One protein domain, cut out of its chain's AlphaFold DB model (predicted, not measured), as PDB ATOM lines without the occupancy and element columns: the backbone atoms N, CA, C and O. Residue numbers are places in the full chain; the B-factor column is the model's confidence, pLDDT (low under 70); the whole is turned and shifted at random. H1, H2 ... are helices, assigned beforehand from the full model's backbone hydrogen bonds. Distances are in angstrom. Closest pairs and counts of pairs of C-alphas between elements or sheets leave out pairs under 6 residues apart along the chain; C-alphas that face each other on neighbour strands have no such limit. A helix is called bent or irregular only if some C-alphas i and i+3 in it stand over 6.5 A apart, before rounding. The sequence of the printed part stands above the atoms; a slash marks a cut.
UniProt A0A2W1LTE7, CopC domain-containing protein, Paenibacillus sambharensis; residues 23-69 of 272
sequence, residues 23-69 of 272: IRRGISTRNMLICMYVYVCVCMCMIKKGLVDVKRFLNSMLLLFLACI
ATOM      1  N   ILE A  23     280.688 382.530 205.069       47.28
ATOM      2  CA  ILE A  23     281.188 381.726 203.934       47.28
ATOM      3  C   ILE A  23     281.882 382.596 202.868       47.28
ATOM      4  O   ILE A  23     282.794 382.127 202.191       47.28
ATOM      5  N   ARG A  24     281.497 383.874 202.726       44.97
ATOM      6  CA  ARG A  24     282.053 384.785 201.701       44.97
ATOM      7  C   ARG A  24     283.390 385.437 202.088       44.97
ATOM      8  O   ARG A  24     283.984 386.131 201.270       44.97
ATOM      9  N   ARG A  25     283.876 385.236 203.316       48.69
ATOM     10  CA  ARG A  25     285.237 385.613 203.731       48.69
ATOM     11  C   ARG A  25     286.076 384.343 203.777       48.69
ATOM     12  O   ARG A  25     285.717 383.417 204.497       48.69
ATOM     13  N   GLY A  26     287.155 384.306 202.991       46.38
ATOM     14  CA  GLY A  26     287.964 383.104 202.763       46.38
ATOM     15  C   GLY A  26     288.293 382.354 204.055       46.38
ATOM     16  O   GLY A  26     288.673 382.964 205.059       46.38
ATOM     17  N   ILE A  27     288.107 381.031 204.037       51.53
ATOM     18  CA  ILE A  27     288.242 380.180 205.223       51.53
ATOM     19  C   ILE A  27     289.708 380.175 205.663       51.53
ATOM     20  O   ILE A  27     290.523 379.397 205.176       51.53
ATOM     21  N   SER A  28     290.042 381.051 206.613       55.31
ATOM     22  CA  SER A  28     291.354 381.060 207.254       55.31
ATOM     23  C   SER A  28     291.661 379.671 207.815       55.31
ATOM     24  O   SER A  28     290.820 379.068 208.490       55.31
ATOM     25  N   THR A  29     292.879 379.182 207.585       55.25
ATOM     26  CA  THR A  29     293.358 377.865 208.040       55.25
ATOM     27  C   THR A  29     293.120 377.638 209.537       55.25
ATOM     28  O   THR A  29     292.746 376.540 209.951       55.25
ATOM     29  N   ARG A  30     293.215 378.699 210.352       63.78
ATOM     30  CA  ARG A  30     292.871 378.691 211.786       63.78
ATOM     31  C   ARG A  30     291.410 378.308 212.052       63.78
ATOM     32  O   ARG A  30     291.154 377.521 212.957       63.78
ATOM     33  N   ASN A  31     290.461 378.815 211.265       63.09
ATOM     34  CA  ASN A  31     289.039 378.487 211.412       63.09
ATOM     35  C   ASN A  31     288.755 377.045 210.970       63.09
ATOM     36  O   ASN A  31     287.994 376.344 211.631       63.09
ATOM     37  N   MET A  32     289.413 376.573 209.903       66.12
ATOM     38  CA  MET A  32     289.322 375.176 209.458       66.12
ATOM     39  C   MET A  32     289.825 374.205 210.540       66.12
ATOM     40  O   MET A  32     289.120 373.256 210.886       66.12
ATOM     41  N   LEU A  33     290.988 374.485 211.141       72.50
ATOM     42  CA  LEU A  33     291.550 373.716 212.259       72.50
ATOM     43  C   LEU A  33     290.607 373.664 213.473       72.50
ATOM     44  O   LEU A  33     290.397 372.590 214.039       72.50
ATOM     45  N   ILE A  34     289.990 374.792 213.844       75.81
ATOM     46  CA  ILE A  34     289.002 374.852 214.937       75.81
ATOM     47  C   ILE A  34     287.781 373.974 214.618       75.81
ATOM     48  O   ILE A  34     287.359 373.186 215.466       75.81
ATOM     49  N   CYS A  35     287.243 374.043 213.396       70.62
ATOM     50  CA  CYS A  35     286.115 373.208 212.977       70.62
ATOM     51  C   CYS A  35     286.448 371.705 213.010       70.62
ATOM     52  O   CYS A  35     285.647 370.921 213.523       70.62
ATOM     53  N   MET A  36     287.631 371.295 212.534       75.06
ATOM     54  CA  MET A  36     288.061 369.891 212.605       75.06
ATOM     55  C   MET A  36     288.246 369.416 214.052       75.06
ATOM     56  O   MET A  36     287.801 368.320 214.396       75.06
ATOM     57  N   TYR A  37     288.835 370.243 214.922       79.31
ATOM     58  CA  TYR A  37     288.998 369.924 216.343       79.31
ATOM     59  C   TYR A  37     287.644 369.716 217.040       79.31
ATOM     60  O   TYR A  37     287.429 368.688 217.687       79.31
ATOM     61  N   VAL A  38     286.693 370.638 216.846       79.75
ATOM     62  CA  VAL A  38     285.334 370.526 217.402       79.75
ATOM     63  C   VAL A  38     284.625 369.269 216.886       79.75
ATOM     64  O   VAL A  38     284.031 368.542 217.683       79.75
ATOM     65  N   TYR A  39     284.732 368.963 215.588       78.94
ATOM     66  CA  TYR A  39     284.167 367.745 214.999       78.94
ATOM     67  C   TYR A  39     284.728 366.471 215.656       78.94
ATOM     68  O   TYR A  39     283.960 365.627 216.119       78.94
ATOM     69  N   VAL A  40     286.056 366.361 215.796       77.62
ATOM     70  CA  VAL A  40     286.710 365.212 216.453       77.62
ATOM     71  C   VAL A  40     286.279 365.079 217.919       77.62
ATOM     72  O   VAL A  40     285.953 363.974 218.361       77.62
ATOM     73  N   CYS A  41     286.195 366.183 218.671       76.12
ATOM     74  CA  CYS A  41     285.715 366.171 220.056       76.12
ATOM     75  C   CYS A  41     284.251 365.708 220.178       76.12
ATOM     76  O   CYS A  41     283.932 364.904 221.060       76.12
ATOM     77  N   VAL A  42     283.362 366.165 219.288       75.44
ATOM     78  CA  VAL A  42     281.953 365.739 219.255       75.44
ATOM     79  C   VAL A  42     281.842 364.250 218.913       75.44
ATOM     80  O   VAL A  42     281.159 363.513 219.630       75.44
ATOM     81  N   CYS A  43     282.568 363.772 217.899       66.06
ATOM     82  CA  CYS A  43     282.595 362.353 217.545       66.06
ATOM     83  C   CYS A  43     283.126 361.479 218.694       66.06
ATOM     84  O   CYS A  43     282.476 360.498 219.051       66.06
ATOM     85  N   MET A  44     284.235 361.851 219.347       71.69
ATOM     86  CA  MET A  44     284.740 361.122 220.520       71.69
ATOM     87  C   MET A  44     283.735 361.087 221.680       71.69
ATOM     88  O   MET A  44     283.615 360.064 222.362       71.69
ATOM     89  N   CYS A  45     282.977 362.166 221.895       69.25
ATOM     90  CA  CYS A  45     281.907 362.209 222.891       69.25
ATOM     91  C   CYS A  45     280.755 361.246 222.542       69.25
ATOM     92  O   CYS A  45     280.252 360.547 223.424       69.25
ATOM     93  N   MET A  46     280.366 361.147 221.267       65.88
ATOM     94  CA  MET A  46     279.314 360.220 220.825       65.88
ATOM     95  C   MET A  46     279.752 358.750 220.825       65.88
ATOM     96  O   MET A  46     278.960 357.892 221.215       65.88
ATOM     97  N   ILE A  47     281.014 358.456 220.498       62.69
ATOM     98  CA  ILE A  47     281.595 357.105 220.611       62.69
ATOM     99  C   ILE A  47     281.610 356.654 222.077       62.69
ATOM    100  O   ILE A  47     281.177 355.543 222.379       62.69
ATOM    101  N   LYS A  48     282.007 357.527 223.019       66.19
ATOM    102  CA  LYS A  48     281.923 357.242 224.468       66.19
ATOM    103  C   LYS A  48     280.495 356.977 224.967       66.19
ATOM    104  O   LYS A  48     280.343 356.355 226.013       66.19
ATOM    105  N   LYS A  49     279.468 357.437 224.245       69.31
ATOM    106  CA  LYS A  49     278.045 357.202 224.550       69.31
ATOM    107  C   LYS A  49     277.432 356.032 223.766       69.31
ATOM    108  O   LYS A  49     276.246 355.773 223.927       69.31
ATOM    109  N   GLY A  50     278.200 355.347 222.915       59.25
ATOM    110  CA  GLY A  50     277.721 354.212 222.115       59.25
ATOM    111  C   GLY A  50     276.753 354.567 220.977       59.25
ATOM    112  O   GLY A  50     276.185 353.664 220.377       59.25
ATOM    113  N   LEU A  51     276.562 355.855 220.652       63.03
ATOM    114  CA  LEU A  51     275.608 356.292 219.617       63.03
ATOM    115  C   LEU A  51     276.112 356.096 218.174       63.03
ATOM    116  O   LEU A  51     275.337 356.254 217.233       63.03
ATOM    117  N   VAL A  52     277.401 355.802 217.985       60.50
ATOM    118  CA  VAL A  52     278.040 355.684 216.665       60.50
ATOM    119  C   VAL A  52     278.986 354.488 216.655       60.50
ATOM    120  O   VAL A  52     279.897 354.411 217.480       60.50
ATOM    121  N   ASP A  53     278.810 353.579 215.692       77.62
ATOM    122  CA  ASP A  53     279.731 352.462 215.478       77.62
ATOM    123  C   ASP A  53     281.158 352.935 215.214       77.62
ATOM    124  O   ASP A  53     281.404 353.780 214.349       77.62
ATOM    125  N   VAL A  54     282.121 352.261 215.842       73.88
ATOM    126  CA  VAL A  54     283.554 352.461 215.581       73.88
ATOM    127  C   VAL A  54     283.871 352.313 214.086       73.88
ATOM    128  O   VAL A  54     284.628 353.111 213.539       73.88
ATOM    129  N   LYS A  55     283.223 351.370 213.384       75.88
ATOM    130  CA  LYS A  55     283.377 351.181 211.930       75.88
ATOM    131  C   LYS A  55     282.833 352.361 211.107       75.88
ATOM    132  O   LYS A  55     283.432 352.721 210.100       75.88
ATOM    133  N   ARG A  56     281.737 352.999 211.542       75.19
ATOM    134  CA  ARG A  56     281.191 354.207 210.892       75.19
ATOM    135  C   ARG A  56     282.103 355.414 211.131       75.19
ATOM    136  O   ARG A  56     282.356 356.164 210.194       75.19
ATOM    137  N   PHE A  57     282.661 355.556 212.335       75.06
ATOM    138  CA  PHE A  57     283.637 356.607 212.633       75.06
ATOM    139  C   PHE A  57     284.942 356.450 211.835       75.06
ATOM    140  O   PHE A  57     285.399 357.427 211.247       75.06
ATOM    141  N   LEU A  58     285.503 355.236 211.744       78.12
ATOM    142  CA  LEU A  58     286.696 354.969 210.927       78.12
ATOM    143  C   LEU A  58     286.461 355.313 209.450       78.12
ATOM    144  O   LEU A  58     287.280 356.012 208.862       78.12
ATOM    145  N   ASN A  59     285.328 354.904 208.870       81.31
ATOM    146  CA  ASN A  59     284.980 355.275 207.495       81.31
ATOM    147  C   ASN A  59     284.830 356.800 207.326       81.31
ATOM    148  O   ASN A  59     285.284 357.344 206.326       81.31
ATOM    149  N   SER A  60     284.236 357.498 208.301       82.94
ATOM    150  CA  SER A  60     284.082 358.960 208.258       82.94
ATOM    151  C   SER A  60     285.425 359.696 208.351       82.94
ATOM    152  O   SER A  60     285.639 360.673 207.638       82.94
ATOM    153  N   MET A  61     286.355 359.214 209.183       83.25
ATOM    154  CA  MET A  61     287.728 359.730 209.255       83.25
ATOM    155  C   MET A  61     288.519 359.447 207.974       83.25
ATOM    156  O   MET A  61     289.228 360.329 207.502       83.25
ATOM    157  N   LEU A  62     288.369 358.255 207.386       86.94
ATOM    158  CA  LEU A  62     289.028 357.878 206.133       86.94
ATOM    159  C   LEU A  62     288.545 358.734 204.953       86.94
ATOM    160  O   LEU A  62     289.367 359.214 204.179       86.94
ATOM    161  N   LEU A  63     287.233 358.970 204.841       87.38
ATOM    162  CA  LEU A  63     286.662 359.855 203.820       87.38
ATOM    163  C   LEU A  63     287.112 361.310 204.005       87.38
ATOM    164  O   LEU A  63     287.435 361.969 203.024       87.38
ATOM    165  N   LEU A  64     287.181 361.799 205.248       85.94
ATOM    166  CA  LEU A  64     287.659 363.151 205.548       85.94
ATOM    167  C   LEU A  64     289.154 363.316 205.225       85.94
ATOM    168  O   LEU A  64     289.545 364.325 204.650       85.94
ATOM    169  N   PHE A  65     289.977 362.311 205.532       83.31
ATOM    170  CA  PHE A  65     291.398 362.280 205.177       83.31
ATOM    171  C   PHE A  65     291.609 362.236 203.656       83.31
ATOM    172  O   PHE A  65     292.389 363.021 203.124       83.31
ATOM    173  N   LEU A  66     290.860 361.385 202.946       87.06
ATOM    174  CA  LEU A  66     290.909 361.302 201.485       87.06
ATOM    175  C   LEU A  66     290.450 362.612 200.823       87.06
ATOM    176  O   LEU A  66     291.084 363.070 199.878       87.06
ATOM    177  N   ALA A  67     289.410 363.262 201.354       83.31
ATOM    178  CA  ALA A  67     288.977 364.580 200.893       83.31
ATOM    179  C   ALA A  67     290.064 365.653 201.087       83.31
ATOM    180  O   ALA A  67     290.251 366.482 200.203       83.31
ATOM    181  N   CYS A  68     290.823 365.616 202.190       79.50
ATOM    182  CA  CYS A  68     291.958 366.520 202.400       79.50
ATOM    183  C   CYS A  68     293.127 366.275 201.429       79.50
ATOM    184  O   CYS A  68     293.827 367.229 201.112       79.50
ATOM    185  N   ILE A  69     293.328 365.046 200.938       80.62
ATOM    186  CA  ILE A  69     294.347 364.722 199.917       80.62
ATOM    187  C   ILE A  69     293.946 365.248 198.527       80.62
ATOM    188  O   ILE A  69     294.809 365.598 197.730       80.62
TER     189      ILE A  69
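Overview. This is residues 23 to 69 of the 272 residues of the protein "CopC domain-containing protein" of Paenibacillus sambharensis (UniProt A0A2W1LTE7). Two helices make a loose, elongated U: H1 runs out along the long axis, the chain turns at residues 49 to 53, and H2 folds back nearly parallel to the line of H1, with a gap between the two beyond the turn. The first printed residues, 23 to 28, and residues 29 to 35 of H1 stick out past the rest. The printed part has 47 residues with two named helices, H1 then H2, and no named strand; its class is all helix. The whole is loose, with a radius of gyration of the C-alphas of 12.7 A, and spans 37 by 21 by 14 A.

Arrangement. H1, residues 29 to 48, and H2, residues 54 to 69, are close but not clearly touching, with 2 pairs of C-alphas within 8 A. Their closest C-alphas are those of Ile 47 and Val 54, 7.1 A apart. Their lines stand at a shallow tilt of 12 degrees and they run opposite ways, with their centres 13.2 A apart. The link between them, 5 residues, is tight. In H1 and H2 every O i to N i+4 pair is within hydrogen-bond range.

Along the chain. The printed part begins at Ile 23, with its C-alpha at (281.188, 381.726, 203.934). H1 begins at C-alpha 29, at (293.358, 377.865, 208.040), and measures 28.7 A from first to last C-alpha. H2 measures 22.6 A and ends at C-alpha 69, at (294.347, 364.722, 199.917). Neither helix is bent.

Size, cuts and confidence. The two C-alphas farthest apart are those of Arg 25 and Gly 50, at 37.2 A. Residues 23 to 35, of which 29 to 35 belong to H1, stand free; the body without them spans 30 by 20 by 7 A. The printed part has no cut. The mean pLDDT of the printed part is 71.0, and residues 23 to 32, residue 43 and residues 45 to 52 are under 70.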